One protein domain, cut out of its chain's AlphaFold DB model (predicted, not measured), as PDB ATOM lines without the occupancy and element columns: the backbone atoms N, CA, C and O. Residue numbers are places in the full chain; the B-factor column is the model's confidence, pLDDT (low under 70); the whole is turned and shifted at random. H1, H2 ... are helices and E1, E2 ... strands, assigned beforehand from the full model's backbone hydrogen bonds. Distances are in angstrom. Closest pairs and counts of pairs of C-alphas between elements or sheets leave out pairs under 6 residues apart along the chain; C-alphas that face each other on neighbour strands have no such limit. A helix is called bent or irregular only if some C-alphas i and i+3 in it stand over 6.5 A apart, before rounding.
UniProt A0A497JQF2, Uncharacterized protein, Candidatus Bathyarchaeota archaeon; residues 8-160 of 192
ATOM      1  N   GLU A   8     206.940 181.415 171.693       88.38
ATOM      2  CA  GLU A   8     208.235 180.796 171.404       88.38
ATOM      3  C   GLU A   8     209.129 180.797 172.645       88.38
ATOM      4  O   GLU A   8     209.765 179.791 172.947       88.38
ATOM      5  N   THR A   9     209.082 181.871 173.435       90.81
ATOM      6  CA  THR A   9     209.737 181.947 174.747       90.81
ATOM      7  C   THR A   9     209.206 180.864 175.685       90.81
ATOM      8  O   THR A   9     209.991 180.155 176.316       90.81
ATOM      9  N   ALA A  10     207.881 180.683 175.738       91.75
ATOM     10  CA  ALA A  10     207.259 179.614 176.514       91.75
ATOM     11  C   ALA A  10     207.714 178.229 176.030       91.75
ATOM     12  O   ALA A  10     208.117 177.395 176.837       91.75
ATOM     13  N   ARG A  11     207.711 177.993 174.713       91.88
ATOM     14  CA  ARG A  11     208.123 176.718 174.111       91.88
ATOM     15  C   ARG A  11     209.587 176.398 174.404       91.88
ATOM     16  O   ARG A  11     209.887 175.274 174.795       91.88
ATOM     17  N   PHE A  12     210.476 177.380 174.282       92.25
ATOM     18  CA  PHE A  12     211.892 177.225 174.603       92.25
ATOM     19  C   PHE A  12     212.109 176.912 176.091       92.25
ATOM     20  O   PHE A  12     212.878 176.012 176.430       92.25
ATOM     21  N   ALA A  13     211.394 177.600 176.988       94.31
ATOM     22  CA  ALA A  13     211.451 177.323 178.422       94.31
ATOM     23  C   ALA A  13     210.973 175.898 178.755       94.31
ATOM     24  O   ALA A  13     211.635 175.186 179.511       94.31
ATOM     25  N   VAL A  14     209.862 175.466 178.149       96.19
ATOM     26  CA  VAL A  14     209.324 174.106 178.303       96.19
ATOM     27  C   VAL A  14     210.314 173.071 177.775       96.19
ATOM     28  O   VAL A  14     210.582 172.092 178.463       96.19
ATOM     29  N   LEU A  15     210.901 173.293 176.596       95.38
ATOM     30  CA  LEU A  15     211.871 172.373 176.004       95.38
ATOM     31  C   LEU A  15     213.076 172.153 176.927       95.38
ATOM     32  O   LEU A  15     213.407 171.007 177.221       95.38
ATOM     33  N   ASN A  16     213.688 173.227 177.433       95.75
ATOM     34  CA  ASN A  16     214.833 173.114 178.341       95.75
ATOM     35  C   ASN A  16     214.462 172.384 179.635       95.75
ATOM     36  O   ASN A  16     215.187 171.498 180.079       95.75
ATOM     37  N   PHE A  17     213.294 172.698 180.201       97.75
ATOM     38  CA  PHE A  17     212.798 172.015 181.388       97.75
ATOM     39  C   PHE A  17     212.618 170.502 181.164       97.75
ATOM     40  O   PHE A  17     213.019 169.699 182.009       97.75
ATOM     41  N   LEU A  18     212.054 170.100 180.021       97.81
ATOM     42  CA  LEU A  18     211.880 168.689 179.667       97.81
ATOM     43  C   LEU A  18     213.225 167.998 179.408       97.81
ATOM     44  O   LEU A  18     213.411 166.873 179.864       97.81
ATOM     45  N   ILE A  19     214.166 168.663 178.729       97.06
ATOM     46  CA  ILE A  19     215.526 168.148 178.511       97.06
ATOM     47  C   ILE A  19     216.201 167.863 179.855       97.06
ATOM     48  O   ILE A  19     216.707 166.759 180.056       97.06
ATOM     49  N   ASP A  20     216.155 168.809 180.793       97.94
ATOM     50  CA  ASP A  20     216.748 168.642 182.121       97.94
ATOM     51  C   ASP A  20     216.122 167.465 182.877       97.94
ATOM     52  O   ASP A  20     216.836 166.639 183.452       97.94
ATOM     53  N   CYS A  21     214.790 167.344 182.848       98.25
ATOM     54  CA  CYS A  21     214.094 166.218 183.471       98.25
ATOM     55  C   CYS A  21     214.468 164.880 182.816       98.25
ATOM     56  O   CYS A  21     214.679 163.892 183.519       98.25
ATOM     57  N   MET A  22     214.590 164.834 181.487       97.06
ATOM     58  CA  MET A  22     214.959 163.622 180.750       97.06
ATOM     59  C   MET A  22     216.393 163.190 181.072       97.06
ATOM     60  O   MET A  22     216.629 162.012 181.342       97.06
ATOM     61  N   LYS A  23     217.343 164.134 181.129       97.56
ATOM     62  CA  LYS A  23     218.728 163.856 181.545       97.56
ATOM     63  C   LYS A  23     218.788 163.295 182.959       97.56
ATOM     64  O   LYS A  23     219.450 162.286 183.185       97.56
ATOM     65  N   GLN A  24     218.074 163.923 183.894       97.81
ATOM     66  CA  GLN A  24     218.007 163.458 185.279       97.81
ATOM     67  C   GLN A  24     217.421 162.042 185.369       97.81
ATOM     68  O   GLN A  24     217.969 161.195 186.070       97.81
ATOM     69  N   THR A  25     216.353 161.777 184.615       97.19
ATOM     70  CA  THR A  25     215.707 160.459 184.565       97.19
ATOM     71  C   THR A  25     216.671 159.394 184.045       97.19
ATOM     72  O   THR A  25     216.900 158.386 184.710       97.19
ATOM     73  N   LEU A  26     217.301 159.640 182.891       95.69
ATOM     74  CA  LEU A  26     218.275 158.723 182.299       95.69
ATOM     75  C   LEU A  26     219.456 158.469 183.241       95.69
ATOM     76  O   LEU A  26     219.868 157.324 183.394       95.69
ATOM     77  N   ALA A  27     219.980 159.507 183.899       97.25
ATOM     78  CA  ALA A  27     221.071 159.364 184.858       97.25
ATOM     79  C   ALA A  27     220.691 158.459 186.043       97.25
ATOM     80  O   ALA A  27     221.479 157.576 186.385       97.25
ATOM     81  N   SER A  28     219.491 158.627 186.615       96.44
ATOM     82  CA  SER A  28     218.982 157.757 187.693       96.44
ATOM     83  C   SER A  28     218.858 156.312 187.214       96.44
ATOM     84  O   SER A  28     219.454 155.404 187.789       96.44
ATOM     85  N   MET A  29     218.192 156.099 186.075       94.44
ATOM     86  CA  MET A  29     217.985 154.758 185.526       94.44
ATOM     87  C   MET A  29     219.306 154.060 185.163       94.44
ATOM     88  O   MET A  29     219.417 152.849 185.310       94.44
ATOM     89  N   ILE A  30     220.336 154.790 184.713       94.75
ATOM     90  CA  ILE A  30     221.674 154.228 184.449       94.75
ATOM     91  C   ILE A  30     222.344 153.739 185.738       94.75
ATOM     92  O   ILE A  30     223.046 152.724 185.699       94.75
ATOM     93  N   GLN A  31     222.175 154.467 186.846       94.56
ATOM     94  CA  GLN A  31     222.728 154.087 188.148       94.56
ATOM     95  C   GLN A  31     222.030 152.845 188.712       94.56
ATOM     96  O   GLN A  31     222.697 151.988 189.285       94.56
ATOM     97  N   GLU A  32     220.719 152.740 188.504       91.50
ATOM     98  CA  GLU A  32     219.879 151.649 189.010       91.50
ATOM     99  C   GLU A  32     219.897 150.396 188.116       91.50
ATOM    100  O   GLU A  32     219.644 149.293 188.590       91.50
ATOM    101  N   ALA A  33     220.205 150.526 186.820       88.69
ATOM    102  CA  ALA A  33     220.152 149.408 185.881       88.69
ATOM    103  C   ALA A  33     221.227 148.350 186.169       88.69
ATOM    104  O   ALA A  33     222.414 148.578 185.921       88.69
ATOM    105  N   GLU A  34     220.817 147.155 186.599       88.06
ATOM    106  CA  GLU A  34     221.703 145.996 186.790       88.06
ATOM    107  C   GLU A  34     222.149 145.374 185.458       88.06
ATOM    108  O   GLU A  34     223.320 145.024 185.288       88.06
ATOM    109  N   ASP A  35     221.237 145.294 184.486       87.19
ATOM    110  CA  ASP A  35     221.496 144.730 183.162       87.19
ATOM    111  C   ASP A  35     222.393 145.661 182.325       87.19
ATOM    112  O   ASP A  35     222.097 146.840 182.097       87.19
ATOM    113  N   LYS A  36     223.510 145.117 181.830       87.75
ATOM    114  CA  LYS A  36     224.492 145.868 181.038       87.75
ATOM    115  C   LYS A  36     223.924 146.369 179.705       87.75
ATOM    116  O   LYS A  36     224.218 147.498 179.323       87.75
ATOM    117  N   ILE A  37     223.132 145.562 179.003       85.88
ATOM    118  CA  ILE A  37     222.543 145.919 177.703       85.88
ATOM    119  C   ILE A  37     221.580 147.091 177.887       85.88
ATOM    120  O   ILE A  37     221.624 148.061 177.128       85.88
ATOM    121  N   VAL A  38     220.740 147.023 178.915       86.88
ATOM    122  CA  VAL A  38     219.849 148.117 179.312       86.88
ATOM    123  C   VAL A  38     220.654 149.374 179.630       86.88
ATOM    124  O   VAL A  38     220.376 150.441 179.082       86.88
ATOM    125  N   ARG A  39     221.675 149.253 180.484       90.62
ATOM    126  CA  ARG A  39     222.518 150.380 180.891       90.62
ATOM    127  C   ARG A  39     223.202 151.042 179.693       90.62
ATOM    128  O   ARG A  39     223.250 152.268 179.619       90.62
ATOM    129  N   ASP A  40     223.699 150.253 178.744       87.88
ATOM    130  CA  ASP A  40     224.347 150.749 177.527       87.88
ATOM    131  C   ASP A  40     223.342 151.455 176.595       87.88
ATOM    132  O   ASP A  40     223.657 152.515 176.046       87.88
ATOM    133  N   ARG A  41     222.102 150.952 176.483       87.94
ATOM    134  CA  ARG A  41     221.015 151.640 175.761       87.94
ATOM    135  C   ARG A  41     220.675 152.987 176.396       87.94
ATOM    136  O   ARG A  41     220.622 153.990 175.688       87.94
ATOM    137  N   LEU A  42     220.494 153.035 177.717       92.06
ATOM    138  CA  LEU A  42     220.196 154.279 178.437       92.06
ATOM    139  C   LEU A  42     221.330 155.309 178.284       92.06
ATOM    140  O   LEU A  42     221.068 156.485 178.043       92.06
ATOM    141  N   LYS A  43     222.597 154.870 178.336       92.75
ATOM    142  CA  LYS A  43     223.761 155.732 178.061       92.75
ATOM    143  C   LYS A  43     223.775 156.275 176.634       92.75
ATOM    144  O   LYS A  43     224.125 157.440 176.438       92.75
ATOM    145  N   ALA A  44     223.401 155.463 175.645       88.69
ATOM    146  CA  ALA A  44     223.297 155.917 174.260       88.69
ATOM    147  C   ALA A  44     222.221 157.005 174.112       88.69
ATOM    148  O   ALA A  44     222.476 158.024 173.474       88.69
ATOM    149  N   LEU A  45     221.067 156.837 174.767       89.44
ATOM    150  CA  LEU A  45     220.014 157.857 174.807       89.44
ATOM    151  C   LEU A  45     220.489 159.151 175.479       89.44
ATOM    152  O   LEU A  45     220.292 160.229 174.924       89.44
ATOM    153  N   LEU A  46     221.173 159.060 176.624       93.88
ATOM    154  CA  LEU A  46     221.730 160.236 177.302       93.88
ATOM    155  C   LEU A  46     222.743 160.973 176.413       93.88
ATOM    156  O   LEU A  46     222.683 162.194 176.290       93.88
ATOM    157  N   SER A  47     223.601 160.223 175.716       89.50
ATOM    158  CA  SER A  47     224.593 160.781 174.786       89.50
ATOM    159  C   SER A  47     223.951 161.530 173.613       89.50
ATOM    160  O   SER A  47     224.528 162.502 173.127       89.50
ATOM    161  N   LEU A  48     222.764 161.113 173.152       86.81
ATOM    162  CA  LEU A  48     222.017 161.857 172.133       86.81
ATOM    163  C   LEU A  48     221.599 163.231 172.660       86.81
ATOM    164  O   LEU A  48     221.841 164.233 171.990       86.81
ATOM    165  N   ILE A  49     221.031 163.290 173.867       89.44
ATOM    166  CA  ILE A  49     220.603 164.559 174.468       89.44
ATOM    167  C   ILE A  49     221.809 165.466 174.737       89.44
ATOM    168  O   ILE A  49     221.769 166.655 174.424       89.44
ATOM    169  N   ASP A  50     222.900 164.928 175.283       90.94
ATOM    170  CA  ASP A  50     224.127 165.702 175.520       90.94
ATOM    171  C   ASP A  50     224.775 166.192 174.218       90.94
ATOM    172  O   ASP A  50     225.348 167.279 174.185       90.94
ATOM    173  N   GLY A  51     224.627 165.434 173.129       89.50
ATOM    174  CA  GLY A  51     225.058 165.814 171.785       89.50
ATOM    175  C   GLY A  51     224.115 166.770 171.046       89.50
ATOM    176  O   GLY A  51     224.326 166.997 169.855       89.50
ATOM    177  N   GLY A  52     223.074 167.297 171.704       87.19
ATOM    178  CA  GLY A  52     222.108 168.224 171.103       87.19
ATOM    179  C   GLY A  52     221.123 167.574 170.127       87.19
ATOM    180  O   GLY A  52     220.517 168.279 169.325       87.19
ATOM    181  N   LYS A  53     220.989 166.243 170.179       83.94
ATOM    182  CA  LYS A  53     220.064 165.430 169.376       83.94
ATOM    183  C   LYS A  53     218.835 165.021 170.189       83.94
ATOM    184  O   LYS A  53     218.412 163.862 170.176       83.94
ATOM    185  N   GLN A  54     218.293 165.941 170.982       86.44
ATOM    186  CA  GLN A  54     217.111 165.685 171.807       86.44
ATOM    187  C   GLN A  54     215.866 165.329 170.984       86.44
ATOM    188  O   GLN A  54     214.989 164.662 171.521       86.44
ATOM    189  N   GLU A  55     215.788 165.703 169.703       79.88
ATOM    190  CA  GLU A  55     214.642 165.465 168.814       79.88
ATOM    191  C   GLU A  55     214.274 163.985 168.644       79.88
ATOM    192  O   GLU A  55     213.136 163.671 168.306       79.88
ATOM    193  N   TYR A  56     215.199 163.069 168.946       75.69
ATOM    194  CA  TYR A  56     214.939 161.627 168.972       75.69
ATOM    195  C   TYR A  56     214.074 161.185 170.165       75.69
ATOM    196  O   TYR A  56     213.525 160.086 170.150       75.69
ATOM    197  N   LEU A  57     213.970 162.012 171.208       82.00
ATOM    198  CA  LEU A  57     213.219 161.730 172.436       82.00
ATOM    199  C   LEU A  57     212.177 162.808 172.749       82.00
ATOM    200  O   LEU A  57     211.155 162.497 173.352       82.00
ATOM    201  N   ILE A  58     212.431 164.056 172.366       86.00
ATOM    202  CA  ILE A  58     211.566 165.221 172.551       86.00
ATOM    203  C   ILE A  58     211.513 165.955 171.212       86.00
ATOM    204  O   ILE A  58     212.393 166.753 170.889       86.00
ATOM    205  N   PHE A  59     210.489 165.671 170.421       82.88
ATOM    206  CA  PHE A  59     210.291 166.267 169.110       82.88
ATOM    207  C   PHE A  59     209.476 167.557 169.233       82.88
ATOM    208  O   PHE A  59     208.370 167.551 169.769       82.88
ATOM    209  N   VAL A  60     210.018 168.668 168.733       80.31
ATOM    210  CA  VAL A  60     209.332 169.968 168.705       80.31
ATOM    211  C   VAL A  60     208.802 170.221 167.303       80.31
ATOM    212  O   VAL A  60     209.568 170.250 166.337       80.31
ATOM    213  N   ASN A  61     207.498 170.457 167.180       78.69
ATOM    214  CA  ASN A  61     206.901 170.760 165.891       78.69
ATOM    215  C   ASN A  61     206.999 172.265 165.582       78.69
ATOM    216  O   ASN A  61     206.291 173.099 166.149       78.69
ATOM    217  N   HIS A  62     207.874 172.621 164.639       63.84
ATOM    218  CA  HIS A  62     208.150 174.012 164.264       63.84
ATOM    219  C   HIS A  62     207.179 174.620 163.222       63.84
ATOM    220  O   HIS A  62     207.412 175.742 162.779       63.84
ATOM    221  N   ARG A  63     206.068 173.946 162.871       51.75
ATOM    222  CA  ARG A  63     205.038 174.355 161.882       51.75
ATOM    223  C   ARG A  63     205.553 174.752 160.488       51.75
ATOM    224  O   ARG A  63     205.987 175.879 160.266       51.75
ATOM    225  N   ARG A  64     205.239 173.920 159.492       41.25
ATOM    226  CA  ARG A  64     204.761 174.343 158.163       41.25
ATOM    227  C   ARG A  64     203.791 173.262 157.668       41.25
ATOM    228  O   ARG A  64     204.215 172.124 157.561       41.25
ATOM    229  N   ILE A  65     202.564 173.661 157.312       42.03
ATOM    230  CA  ILE A  65     201.503 172.874 156.639       42.03
ATOM    231  C   ILE A  65     200.532 172.142 157.597       42.03
ATOM    232  O   ILE A  65     200.922 171.237 158.317       42.03
ATOM    233  N   ASP A  66     199.283 172.631 157.618       43.50
ATOM    234  CA  ASP A  66     197.962 171.988 157.828       43.50
ATOM    235  C   ASP A  66     197.793 170.627 158.540       43.50
ATOM    236  O   ASP A  66     196.828 169.912 158.273       43.50
ATOM    237  N   GLU A  67     198.633 170.265 159.505       53.94
ATOM    238  CA  GLU A  67     198.448 169.015 160.246       53.94
ATOM    239  C   GLU A  67     198.126 169.247 161.725       53.94
ATOM    240  O   GLU A  67     198.680 170.101 162.422       53.94
ATOM    241  N   ASN A  68     197.148 168.473 162.186       71.88
ATOM    242  CA  ASN A  68     196.568 168.475 163.518       71.88
ATOM    243  C   ASN A  68     197.541 167.813 164.519       71.88
ATOM    244  O   ASN A  68     197.261 166.737 165.036       71.88
ATOM    245  N   ILE A  69     198.702 168.441 164.739       80.81
ATOM    246  CA  ILE A  69     199.837 167.890 165.504       80.81
ATOM    247  C   ILE A  69     200.103 168.750 166.758       80.81
ATOM    248  O   ILE A  69     200.010 169.980 166.667       80.81
ATOM    249  N   PRO A  70     200.449 168.148 167.915       88.12
ATOM    250  CA  PRO A  70     200.869 168.867 169.121       88.12
ATOM    251  C   PRO A  70     202.144 169.705 168.936       88.12
ATOM    252  O   PRO A  70     202.961 169.459 168.049       88.12
ATOM    253  N   ASP A  71     202.341 170.687 169.824       91.62
ATOM    254  CA  ASP A  71     203.545 171.529 169.838       91.62
ATOM    255  C   ASP A  71     204.820 170.728 170.144       91.62
ATOM    256  O   ASP A  71     205.876 171.004 169.569       91.62
ATOM    257  N   ILE A  72     204.737 169.769 171.074       93.31
ATOM    258  CA  ILE A  72     205.853 168.895 171.453       93.31
ATOM    259  C   ILE A  72     205.338 167.465 171.646       93.31
ATOM    260  O   ILE A  72     204.318 167.238 172.303       93.31
ATOM    261  N   GLU A  73     206.089 166.504 171.123       92.00
ATOM    262  CA  GLU A  73     205.905 165.074 171.351       92.00
ATOM    263  C   GLU A  73     207.089 164.511 172.130       92.00
ATOM    264  O   GLU A  73     208.243 164.845 171.864       92.00
ATOM    265  N   VAL A  74     206.818 163.624 173.083       93.25
ATOM    266  CA  VAL A  74     207.857 163.002 173.907       93.25
ATOM    267  C   VAL A  74     207.768 161.481 173.812       93.25
ATOM    268  O   VAL A  74     206.680 160.910 173.892       93.25
ATOM    269  N   LEU A  75     208.928 160.840 173.634       90.19
ATOM    270  CA  LEU A  75     209.124 159.392 173.496       90.19
ATOM    271  C   LEU A  75     208.208 158.777 172.425       90.19
ATOM    272  O   LEU A  75     207.497 157.802 172.669       90.19
ATOM    273  N   GLY A  76     208.201 159.392 171.239       83.19
ATOM    274  CA  GLY A  76     207.431 158.925 170.084       83.19
ATOM    275  C   GLY A  76     205.915 158.987 170.275       83.19
ATOM    276  O   GLY A  76     205.221 158.114 169.770       83.19
ATOM    277  N   GLY A  77     205.407 159.949 171.054       87.81
ATOM    278  CA  GLY A  77     203.969 160.136 171.284       87.81
ATOM    279  C   GLY A  77     203.443 159.595 172.617       87.81
ATOM    280  O   GLY A  77     202.248 159.688 172.882       87.81
ATOM    281  N   PHE A  78     204.317 159.079 173.491       92.38
ATOM    282  CA  PHE A  78     203.943 158.645 174.843       92.38
ATOM    283  C   PHE A  78     203.326 159.786 175.666       92.38
ATOM    284  O   PHE A  78     202.352 159.586 176.401       92.38
ATOM    285  N   MET A  79     203.876 160.995 175.510       96.12
ATOM    286  CA  MET A  79     203.314 162.223 176.056       96.12
ATOM    287  C   MET A  79     203.203 163.302 174.977       96.12
ATOM    288  O   MET A  79     204.175 163.586 174.279       96.12
ATOM    289  N   LEU A  80     202.022 163.917 174.877       95.38
ATOM    290  CA  LEU A  80     201.735 165.015 173.947       95.38
ATOM    291  C   LEU A  80     201.598 166.328 174.715       95.38
ATOM    292  O   LEU A  80     200.963 166.364 175.771       95.38
ATOM    293  N   ILE A  81     202.163 167.412 174.195       97.25
ATOM    294  CA  ILE A  81     202.207 168.692 174.902       97.25
ATOM    295  C   ILE A  81     201.693 169.812 174.007       97.25
ATOM    296  O   ILE A  81     202.145 169.984 172.877       97.25
ATOM    297  N   GLU A  82     200.790 170.616 174.557       96.50
ATOM    298  CA  GLU A  82     200.393 171.903 173.992       96.50
ATOM    299  C   GLU A  82     200.963 173.035 174.842       96.50
ATOM    300  O   GLU A  82     200.717 173.128 176.052       96.50
ATOM    301  N   VAL A  83     201.702 173.921 174.183       95.62
ATOM    302  CA  VAL A  83     202.258 175.122 174.794       95.62
ATOM    303  C   VAL A  83     201.347 176.291 174.444       95.62
ATOM    304  O   VAL A  83     200.811 176.384 173.341       95.62
ATOM    305  N   LYS A  84     201.098 177.183 175.395       94.88
ATOM    306  CA  LYS A  84     200.304 178.394 175.177       94.88
ATOM    307  C   LYS A  84     201.012 179.599 175.756       94.88
ATOM    308  O   LYS A  84     201.821 179.492 176.664       94.88
ATOM    309  N   SER A  85     200.697 180.777 175.235       92.44
ATOM    310  CA  SER A  85     201.251 182.019 175.782       92.44
ATOM    311  C   SER A  85     200.539 182.439 177.075       92.44
ATOM    312  O   SER A  85     201.113 183.140 177.913       92.44
ATOM    313  N   LYS A  86     199.270 182.027 177.228       91.31
ATOM    314  CA  LYS A  86     198.381 182.438 178.317       91.31
ATOM    315  C   LYS A  86     197.579 181.256 178.857       91.31
ATOM    316  O   LYS A  86     197.026 180.460 178.100       91.31
ATOM    317  N   SER A  87     197.407 181.224 180.176       90.25
ATOM    318  CA  SER A  87     196.599 180.216 180.878       90.25
ATOM    319  C   SER A  87     195.122 180.207 180.470       90.25
ATOM    320  O   SER A  87     194.485 179.160 180.498       90.25
ATOM    321  N   ALA A  88     194.578 181.343 180.017       92.56
ATOM    322  CA  ALA A  88     193.210 181.434 179.499       92.56
ATOM    323  C   ALA A  88     192.955 180.522 178.279       92.56
ATOM    324  O   ALA A  88     191.812 180.191 177.978       92.56
ATOM    325  N   GLU A  89     194.011 180.095 177.583       94.69
ATOM    326  CA  GLU A  89     193.925 179.211 176.418       94.69
ATOM    327  C   GLU A  89     193.936 177.719 176.807       94.69
ATOM    328  O   GLU A  89     193.727 176.853 175.953       94.69
ATOM    329  N   PHE A  90     194.167 177.391 178.085       96.56
ATOM    330  CA  PHE A  90     194.423 176.017 178.520       96.56
ATOM    331  C   PHE A  90     193.234 175.086 178.316       96.56
ATOM    332  O   PHE A  90     193.423 173.941 177.917       96.56
ATOM    333  N   ASP A  91     192.008 175.561 178.529       96.44
ATOM    334  CA  ASP A  91     190.820 174.733 178.311       96.44
ATOM    335  C   ASP A  91     190.614 174.391 176.834       96.44
ATOM    336  O   ASP A  91     190.170 173.290 176.503       96.44
ATOM    337  N   ALA A  92     190.942 175.322 175.935       95.31
ATOM    338  CA  ALA A  92     190.905 175.065 174.500       95.31
ATOM    339  C   ALA A  92     192.004 174.070 174.099       95.31
ATOM    340  O   ALA A  92     191.711 173.102 173.401       95.31
ATOM    341  N   ALA A  93     193.223 174.255 174.611       95.25
ATOM    342  CA  ALA A  93     194.347 173.346 174.389       95.25
ATOM    343  C   ALA A  93     194.066 171.926 174.912       95.25
ATOM    344  O   ALA A  93     194.288 170.951 174.201       95.25
ATOM    345  N   ARG A  94     193.486 171.800 176.114       96.69
ATOM    346  CA  ARG A  94     193.061 170.516 176.695       96.69
ATOM    347  C   ARG A  94     192.052 169.808 175.796       96.69
ATOM    348  O   ARG A  94     192.201 168.620 175.533       96.69
ATOM    349  N   ARG A  95     191.028 170.527 175.317       95.12
ATOM    350  CA  ARG A  95     190.026 169.958 174.400       95.12
ATOM    351  C   ARG A  95     190.651 169.507 173.083       95.12
ATOM    352  O   ARG A  95     190.236 168.475 172.571       95.12
ATOM    353  N   LYS A  96     191.634 170.252 172.572       93.38
ATOM    354  CA  LYS A  96     192.391 169.883 171.372       93.38
ATOM    355  C   LYS A  96     193.174 168.586 171.593       93.38
ATOM    356  O   LYS A  96     192.983 167.631 170.852       93.38
ATOM    357  N   LEU A  97     193.951 168.496 172.675       94.06
ATOM    358  CA  LEU A  97     194.652 167.263 173.052       94.06
ATOM    359  C   LEU A  97     193.694 166.068 173.136       94.06
ATOM    360  O   LEU A  97     193.991 165.019 172.577       94.06
ATOM    361  N   GLU A  98     192.551 166.235 173.801       95.19
ATOM    362  CA  GLU A  98     191.576 165.162 174.028       95.19
ATOM    363  C   GLU A  98     190.879 164.688 172.745       95.19
ATOM    364  O   GLU A  98     190.722 163.486 172.546       95.19
ATOM    365  N   LYS A  99     190.442 165.615 171.887       92.31
ATOM    366  CA  LYS A  99     189.585 165.298 170.732       92.31
ATOM    367  C   LYS A  99     190.349 165.077 169.437       92.31
ATOM    368  O   LYS A  99     189.919 164.270 168.620       92.31
ATOM    369  N   ASP A 100     191.443 165.803 169.264       89.56
ATOM    370  CA  ASP A 100     192.094 165.944 167.969       89.56
ATOM    371  C   ASP A 100     193.385 165.127 167.917       89.56
ATOM    372  O   ASP A 100     193.668 164.477 166.913       89.56
ATOM    373  N   TYR A 101     194.155 165.124 169.012       89.12
ATOM    374  CA  TYR A 101     195.468 164.482 169.026       89.12
ATOM    375  C   TYR A 101     195.446 163.094 169.643       89.12
ATOM    376  O   TYR A 101     195.786 162.147 168.954       89.12
ATOM    377  N   CYS A 102     195.032 162.932 170.905       89.50
ATOM    378  CA  CYS A 102     195.117 161.642 171.605       89.50
ATOM    379  C   CYS A 102     194.524 160.458 170.810       89.50
ATOM    380  O   CYS A 102     195.147 159.399 170.814       89.50
ATOM    381  N   PRO A 103     193.399 160.600 170.073       88.44
ATOM    382  CA  PRO A 103     192.874 159.518 169.235       88.44
ATOM    383  C   PRO A 103     193.802 159.076 168.091       88.44
ATOM    384  O   PRO A 103     193.682 157.949 167.615       88.44
ATOM    385  N   CYS A 104     194.717 159.940 167.647       85.19
ATOM    386  CA  CYS A 104     195.653 159.686 166.551       85.19
ATOM    387  C   CYS A 104     196.956 158.998 167.005       85.19
ATOM    388  O   CYS A 104     197.707 158.519 166.158       85.19
ATOM    389  N   TYR A 105     197.232 158.919 168.314       83.19
ATOM    390  CA  TYR A 105     198.477 158.360 168.858       83.19
ATOM    391  C   TYR A 105     198.208 157.065 169.628       83.19
ATOM    392  O   TYR A 105     197.635 157.071 170.713       83.19
ATOM    393  N   ALA A 106     198.672 155.930 169.098       82.00
ATOM    394  CA  ALA A 106     198.413 154.614 169.693       82.00
ATOM    395  C   ALA A 106     199.071 154.410 171.075       82.00
ATOM    396  O   ALA A 106     198.582 153.637 171.902       82.00
ATOM    397  N   ASN A 107     200.191 155.086 171.328       86.19
ATOM    398  CA  ASN A 107     201.008 154.934 172.531       86.19
ATOM    399  C   ASN A 107     200.820 156.060 173.555       86.19
ATOM    400  O   ASN A 107     201.514 156.052 174.572       86.19
ATOM    401  N   VAL A 108     199.906 157.004 173.319       91.62
ATOM    402  CA  VAL A 108     199.706 158.113 174.250       91.62
ATOM    403  C   VAL A 108     199.226 157.599 175.610       91.62
ATOM    404  O   VAL A 108     198.316 156.768 175.722       91.62
ATOM    405  N   ARG A 109     199.883 158.080 176.663       95.75
ATOM    406  CA  ARG A 109     199.551 157.798 178.068       95.75
ATOM    407  C   ARG A 109     199.386 159.068 178.879       95.75
ATOM    408  O   ARG A 109     198.615 159.080 179.836       95.75
ATOM    409  N   TYR A 110     200.053 160.140 178.463       98.06
ATOM    410  CA  TYR A 110     199.987 161.429 179.130       98.06
ATOM    411  C   TYR A 110     199.770 162.566 178.134       98.06
ATOM    412  O   TYR A 110     200.185 162.515 176.979       98.06
ATOM    413  N   ALA A 111     199.126 163.622 178.606       97.88
ATOM    414  CA  ALA A 111     198.996 164.877 177.891       97.88
ATOM    415  C   ALA A 111     199.343 166.033 178.831       97.88
ATOM    416  O   ALA A 111     199.111 165.952 180.039       97.88
ATOM    417  N   LEU A 112     199.889 167.115 178.290       98.38
ATOM    418  CA  LEU A 112     200.338 168.251 179.081       98.38
ATOM    419  C   LEU A 112     199.912 169.560 178.427       98.38
ATOM    420  O   LEU A 112     200.097 169.765 177.231       98.38
ATOM    421  N   VAL A 113     199.368 170.469 179.230       98.19
ATOM    422  CA  VAL A 113     199.119 171.856 178.823       98.19
ATOM    423  C   VAL A 113     199.951 172.772 179.702       98.19
ATOM    424  O   VAL A 113     199.954 172.616 180.926       98.19
ATOM    425  N   THR A 114     200.667 173.716 179.097       98.00
ATOM    426  CA  THR A 114     201.548 174.620 179.842       98.00
ATOM    427  C   THR A 114     201.740 175.955 179.147       98.00
ATOM    428  O   THR A 114     201.605 176.068 177.932       98.00
ATOM    429  N   ASP A 115     202.090 176.969 179.928       95.94
ATOM    430  CA  ASP A 115     202.627 178.232 179.427       95.94
ATOM    431  C   ASP A 115     204.110 178.413 179.763       95.94
ATOM    432  O   ASP A 115     204.622 179.524 179.679       95.94
ATOM    433  N   GLY A 116     204.781 177.343 180.197       95.25
ATOM    434  CA  GLY A 116     206.162 177.316 180.675       95.25
ATOM    435  C   GLY A 116     206.340 177.743 182.134       95.25
ATOM    436  O   GLY A 116     207.355 177.398 182.737       95.25
ATOM    437  N   ARG A 117     205.352 178.421 182.732       95.12
ATOM    438  CA  ARG A 117     205.359 178.841 184.148       95.12
ATOM    439  C   ARG A 117     204.424 177.993 184.999       95.12
ATOM    440  O   ARG A 117     204.695 177.787 186.179       95.12
ATOM    441  N   PHE A 118     203.337 177.504 184.414       96.69
ATOM    442  CA  PHE A 118     202.388 176.612 185.058       96.69
ATOM    443  C   PHE A 118     202.037 175.447 184.139       96.69
ATOM    444  O   PHE A 118     201.727 175.636 182.964       96.69
ATOM    445  N   TYR A 119     202.059 174.247 184.701       98.25
ATOM    446  CA  TYR A 119     201.883 172.987 183.997       98.25
ATOM    447  C   TYR A 119     200.629 172.307 184.522       98.25
ATOM    448  O   TYR A 119     200.377 172.301 185.727       98.25
ATOM    449  N   ILE A 120     199.865 171.697 183.622       98.44
ATOM    450  CA  ILE A 120     198.783 170.782 183.962       98.44
ATOM    451  C   ILE A 120     199.018 169.480 183.213       98.44
ATOM    452  O   ILE A 120     199.063 169.461 181.984       98.44
ATOM    453  N   ILE A 121     199.150 168.402 183.976       98.50
ATOM    454  CA  ILE A 121     199.398 167.057 183.478       98.50
ATOM    455  C   ILE A 121     198.089 166.278 183.543       98.50
ATOM    456  O   ILE A 121     197.375 166.309 184.552       98.50
ATOM    457  N   TYR A 122     197.803 165.558 182.470       98.50
ATOM    458  CA  TYR A 122     196.672 164.663 182.343       98.50
ATOM    459  C   TYR A 122     197.168 163.256 182.027       98.50
ATOM    460  O   TYR A 122     198.083 163.082 181.225       98.50
ATOM    461  N   LYS A 123     196.526 162.257 182.622       97.69
ATOM    462  CA  LYS A 123     196.627 160.862 182.209       97.69
ATOM    463  C   LYS A 123     195.549 160.583 181.162       97.69
ATOM    464  O   LYS A 123     194.427 161.083 181.288       97.69
ATOM    465  N   VAL A 124     195.899 159.819 180.134       95.81
ATOM    466  CA  VAL A 124     194.983 159.420 179.062       95.81
ATOM    467  C   VAL A 124     194.432 158.034 179.369       95.81
ATOM    468  O   VAL A 124     195.165 157.047 179.348       95.81
ATOM    469  N   GLU A 125     193.132 157.955 179.646       90.19
ATOM    470  CA  GLU A 125     192.446 156.707 179.997       90.19
ATOM    471  C   GLU A 125     191.128 156.613 179.228       90.19
ATOM    472  O   GLU A 125     190.299 157.521 179.282       90.19
ATOM    473  N   GLY A 126     190.935 155.536 178.458       81.00
ATOM    474  CA  GLY A 126     189.705 155.333 177.681       81.00
ATOM    475  C   GLY A 126     189.375 156.479 176.712       81.00
ATOM    476  O   GLY A 126     188.203 156.778 176.494       81.00
ATOM    477  N   GLY A 127     190.398 157.162 176.183       79.19
ATOM    478  CA  GLY A 127     190.241 158.321 175.296       79.19
ATOM    479  C   GLY A 127     189.855 159.629 175.999       79.19
ATOM    480  O   GLY A 127     189.464 160.578 175.326       79.19
ATOM    481  N   ARG A 128     189.942 159.695 177.333       90.81
ATOM    482  CA  ARG A 128     189.656 160.901 178.127       90.81
ATOM    483  C   ARG A 128     190.891 161.403 178.858       90.81
ATOM    484  O   ARG A 128     191.777 160.622 179.204       90.81
ATOM    485  N   LEU A 129     190.915 162.709 179.123       96.25
ATOM    486  CA  LEU A 129     191.975 163.355 179.898       96.25
ATOM    487  C   LEU A 129     191.569 163.531 181.364       96.25
ATOM    488  O   LEU A 129     190.774 164.412 181.698       96.25
ATOM    489  N   THR A 130     192.188 162.754 182.252       96.62
ATOM    490  CA  THR A 130     192.017 162.881 183.706       96.62
ATOM    491  C   THR A 130     193.202 163.629 184.297       96.62
ATOM    492  O   THR A 130     194.353 163.258 184.082       96.62
ATOM    493  N   LYS A 131     192.951 164.703 185.049       96.81
ATOM    494  CA  LYS A 131     194.017 165.517 185.651       96.81
ATOM    495  C   LYS A 131     194.829 164.684 186.650       96.81
ATOM    496  O   LYS A 131     194.259 164.138 187.586       96.81
ATOM    497  N   SER A 132     196.147 164.632 186.471       96.00
ATOM    498  CA  SER A 132     197.066 163.832 187.296       96.00
ATOM    499  C   SER A 132     198.175 164.650 187.966       96.00
ATOM    500  O   SER A 132     199.012 164.088 188.662       96.00
ATOM    501  N   GLY A 133     198.234 165.962 187.730       96.12
ATOM    502  CA  GLY A 133     199.193 166.856 188.378       96.12
ATOM    503  C   GLY A 133     199.080 168.290 187.869       96.12
ATOM    504  O   GLY A 133     198.592 168.522 186.762       96.12
ATOM    505  N   GLN A 134     199.502 169.262 188.676       97.69
ATOM    506  CA  GLN A 134     199.646 170.654 188.247       97.69
ATOM    507  C   GLN A 134     200.609 171.428 189.153       97.69
ATOM    508  O   GLN A 134     200.736 171.093 190.329       97.69
ATOM    509  N   GLY A 135     201.229 172.487 188.635       97.31
ATOM    510  CA  GLY A 135     202.118 173.341 189.426       97.31
ATOM    511  C   GLY A 135     203.141 174.108 188.592       97.31
ATOM    512  O   GLY A 135     203.077 174.118 187.362       97.31
ATOM    513  N   SER A 136     204.083 174.757 189.280       97.75
ATOM    514  CA  SER A 136     205.271 175.364 188.666       97.75
ATOM    515  C   SER A 136     206.237 174.282 188.148       97.75
ATOM    516  O   SER A 136     206.066 173.115 188.519       97.75
ATOM    517  N   PRO A 137     207.264 174.629 187.343       97.06
ATOM    518  CA  PRO A 137     208.295 173.675 186.924       97.06
ATOM    519  C   PRO A 137     208.879 172.863 188.088       97.06
ATOM    520  O   PRO A 137     209.035 171.649 187.991       97.06
ATOM    521  N   GLU A 138     209.159 173.512 189.217       96.62
ATOM    522  CA  GLU A 138     209.711 172.874 190.412       96.62
ATOM    523  C   GLU A 138     208.690 171.933 191.055       96.62
ATOM    524  O   GLU A 138     209.030 170.803 191.401       96.62
ATOM    525  N   GLY A 139     207.432 172.372 191.165       96.44
ATOM    526  CA  GLY A 139     206.363 171.598 191.797       96.44
ATOM    527  C   GLY A 139     205.946 170.346 191.020       96.44
ATOM    528  O   GLY A 139     205.440 169.402 191.617       96.44
ATOM    529  N   ILE A 140     206.163 170.318 189.701       97.25
ATOM    530  CA  ILE A 140     205.793 169.183 188.834       97.25
ATOM    531  C   ILE A 140     206.985 168.343 188.370       97.25
ATOM    532  O   ILE A 140     206.776 167.309 187.735       97.25
ATOM    533  N   ARG A 141     208.225 168.743 188.691       98.00
ATOM    534  CA  ARG A 141     209.453 168.068 188.237       98.00
ATOM    535  C   ARG A 141     209.448 166.573 188.546       98.00
ATOM    536  O   ARG A 141     209.639 165.777 187.632       98.00
ATOM    537  N   SER A 142     209.181 166.189 189.795       97.19
ATOM    538  CA  SER A 142     209.150 164.772 190.188       97.19
ATOM    539  C   SER A 142     208.113 163.986 189.387       97.19
ATOM    540  O   SER A 142     208.400 162.888 188.924       97.19
ATOM    541  N   ARG A 143     206.949 164.589 189.113       97.81
ATOM    542  CA  ARG A 143     205.897 163.949 188.318       97.81
ATOM    543  C   ARG A 143     206.307 163.740 186.858       97.81
ATOM    544  O   ARG A 143     205.964 162.720 186.274       97.81
ATOM    545  N   ILE A 144     207.037 164.683 186.262       98.19
ATOM    546  CA  ILE A 144     207.581 164.519 184.904       98.19
ATOM    547  C   ILE A 144     208.657 163.434 184.871       98.19
ATOM    548  O   ILE A 144     208.658 162.627 183.947       98.19
ATOM    549  N   ILE A 145     209.526 163.375 185.883       97.75
ATOM    550  CA  ILE A 145     210.535 162.314 186.007       97.75
ATOM    551  C   ILE A 145     209.856 160.943 186.098       97.75
ATOM    552  O   ILE A 145     210.221 160.049 185.347       97.75
ATOM    553  N   GLU A 146     208.819 160.783 186.926       97.12
ATOM    554  CA  GLU A 146     208.038 159.536 187.001       97.12
ATOM    555  C   GLU A 146     207.465 159.121 185.636       97.12
ATOM    556  O   GLU A 146     207.579 157.959 185.238       97.12
ATOM    557  N   ILE A 147     206.885 160.075 184.899       97.31
ATOM    558  CA  ILE A 147     206.330 159.849 183.556       97.31
ATOM    559  C   ILE A 147     207.430 159.425 182.577       97.31
ATOM    560  O   ILE A 147     207.230 158.507 181.782       97.31
ATOM    561  N   PHE A 148     208.603 160.056 182.631       97.00
ATOM    562  CA  PHE A 148     209.738 159.680 181.792       97.00
ATOM    563  C   PHE A 148     210.300 158.312 182.161       97.00
ATOM    564  O   PHE A 148     210.584 157.536 181.254       97.00
ATOM    565  N   THR A 149     210.391 157.971 183.445       95.38
ATOM    566  CA  THR A 149     210.800 156.634 183.893       95.38
ATOM    567  C   THR A 149     209.843 155.571 183.359       95.38
ATOM    568  O   THR A 149     210.286 154.532 182.867       95.38
ATOM    569  N   GLU A 150     208.532 155.828 183.396       94.38
ATOM    570  CA  GLU A 150     207.513 154.933 182.834       94.38
ATOM    571  C   GLU A 150     207.667 154.777 181.311       94.38
ATOM    572  O   GLU A 150     207.718 153.653 180.795       94.38
ATOM    573  N   GLY A 151     207.788 155.897 180.596       91.88
ATOM    574  CA  GLY A 151     207.935 155.915 179.145       91.88
ATOM    575  C   GLY A 151     209.225 155.242 178.678       91.88
ATOM    576  O   GLY A 151     209.181 154.397 177.788       91.88
ATOM    577  N   LEU A 152     210.361 155.544 179.310       91.12
ATOM    578  CA  LEU A 152     211.659 154.933 179.009       91.12
ATOM    579  C   LEU A 152     211.682 153.447 179.358       91.12
ATOM    580  O   LEU A 152     212.259 152.663 178.610       91.12
ATOM    581  N   SER A 153     211.017 153.040 180.443       88.19
ATOM    582  CA  SER A 153     210.874 151.618 180.767       88.19
ATOM    583  C   SER A 153     210.162 150.859 179.650       88.19
ATOM    584  O   SER A 153     210.638 149.822 179.193       88.19
ATOM    585  N   THR A 154     209.082 151.435 179.127       82.12
ATOM    586  CA  THR A 154     208.355 150.863 177.987       82.12
ATOM    587  C   THR A 154     209.205 150.890 176.710       82.12
ATOM    588  O   THR A 154     209.314 149.886 176.010       82.12
ATOM    589  N   TYR A 155     209.851 152.022 176.424       72.38
ATOM    590  CA  TYR A 155     210.621 152.263 175.201       72.38
ATOM    591  C   TYR A 155     211.884 151.394 175.103       72.38
ATOM    592  O   TYR A 155     212.230 150.901 174.031       72.38
ATOM    593  N   CYS A 156     212.579 151.172 176.221       69.50
ATOM    594  CA  CYS A 156     213.794 150.359 176.272       69.50
ATOM    595  C   CYS A 156     213.520 148.855 176.439       69.50
ATOM    596  O   CYS A 156     214.478 148.072 176.400       69.50
ATOM    597  N   GLY A 157     212.251 148.454 176.603       59.00
ATOM    598  CA  GLY A 157     211.866 147.076 176.909       59.00
ATOM    599  C   GLY A 157     212.366 146.627 178.281       59.00
ATOM    600  O   GLY A 157     212.771 145.477 178.438       59.00
ATOM    601  N   LEU A 158     212.406 147.547 179.249       53.00
ATOM    602  CA  LEU A 158     212.753 147.224 180.624       53.00
ATOM    603  C   LEU A 158     211.670 146.308 181.209       53.00
ATOM    604  O   LEU A 158     210.486 146.646 181.103       53.00
ATOM    605  N   PRO A 159     212.035 145.165 181.821       46.81
ATOM    606  CA  PRO A 159     211.068 144.392 182.582       46.81
ATOM    607  C   PRO A 159     210.469 145.287 183.681       46.81
ATOM    608  O   PRO A 159     211.183 146.134 184.231       46.81
ATOM    609  N   PRO A 160     209.163 145.159 183.980       44.41
ATOM    610  CA  PRO A 160     208.528 145.933 185.040       44.41
ATOM    611  C   PRO A 160     209.302 145.771 186.354       44.41
ATOM    612  O   PRO A 160     209.825 144.696 186.643       44.41
TER     613      PRO A 160
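Overview. This is residues 8 to 160 of the 192 residues of an uncharacterized protein of Candidatus Bathyarchaeota archaeon (UniProt A0A497JQF2). A twisted sheet of six strands curls round H3 on one face, while H1 and H4 cover the other face and cross each other steeply. H2 folds back along H1 as a helical hairpin and is not on the sheet. The printed part has 153 residues, with four named helices and six named strands in the order H1 H2 E1 E2 E3 H3 E4 E5 E6 H4. The mixed sheet runs E1 E2 E3 E4 E5 E6, with E3 and E4 parallel and the other neighbours antiparallel; the class is mixed, helices and strands. The whole is compact, with a radius of gyration of the C-alphas of 15.1 A and spans of 46 by 33 by 33 A.

Arrangement. H1, residues 8 to 32, touches H2, residues 36 to 50, with its residues 19 to 30 alone, opposite ways at a shallow tilt of 24 degrees; the closest C-alphas, of Ile 30 and Arg 39, are 5.3 A apart. E1, residues 58 to 60, E2, residues 72 to 74, and E3, residues 79 to 83, form a meander, each strand the antiparallel neighbour of the one before, with N 59 and O 73 at 2.8 A and N 74 and O 79 at 2.9 A, within hydrogen-bond range. H1 is on the sheet at a height of 7.4 A and runs along the strands, at 14 degrees to E3 on the local plane. E3, H3, residues 87 to 104, and E4, residues 110 to 114, form a strand-helix-strand unit, two parallel neighbour strands with a helix between, and its crossover is right-handed; N 112 and O 80 are 2.8 A apart. The closest C-alphas of H3 and E4 are those of Phe 90 and Val 113, 6.3 A. E4, E5, residues 119 to 125, and E6, residues 128 to 135, form a second meander, with N 122 and O 111 at 2.8 A and N 121 and O 133 at 2.8 A. H4, residues 137 to 156, is on the face opposite to H3, in three layers, with helices on both faces of the sheet. H4 touches H1 the same way at a steep tilt of 58 degrees, the C-alphas of Thr 25 and Ile 145 closest at 5.7 A. H1 and H2 have every O i to N i+4 pair within hydrogen-bond range, H3 has 8 of 14 and H4 14 of 16.

Along the chain. H1 begins at C-alpha 8 (208.235, 180.796, 171.404) and is 36.0 A long. H2 measures 20.6 A, H3 25.1 A, E6 20.9 A and H4 26.2 A, ending at C-alpha 156 (213.794, 150.359, 176.272). H3 and H4 are irregular: C-alphas 88 and 91 are 7.2 A apart, and C-alphas 139 and 142 are 7.5 A apart.

Size, cuts and confidence. The C-alphas farthest apart, of Lys 36 and Ala 88, are 47.4 A apart. The printed part has no cut, and the link E1 to E2, 11 residues, is long. The model's pLDDT is under 70 in residues 62 to 67 and 156 to 160.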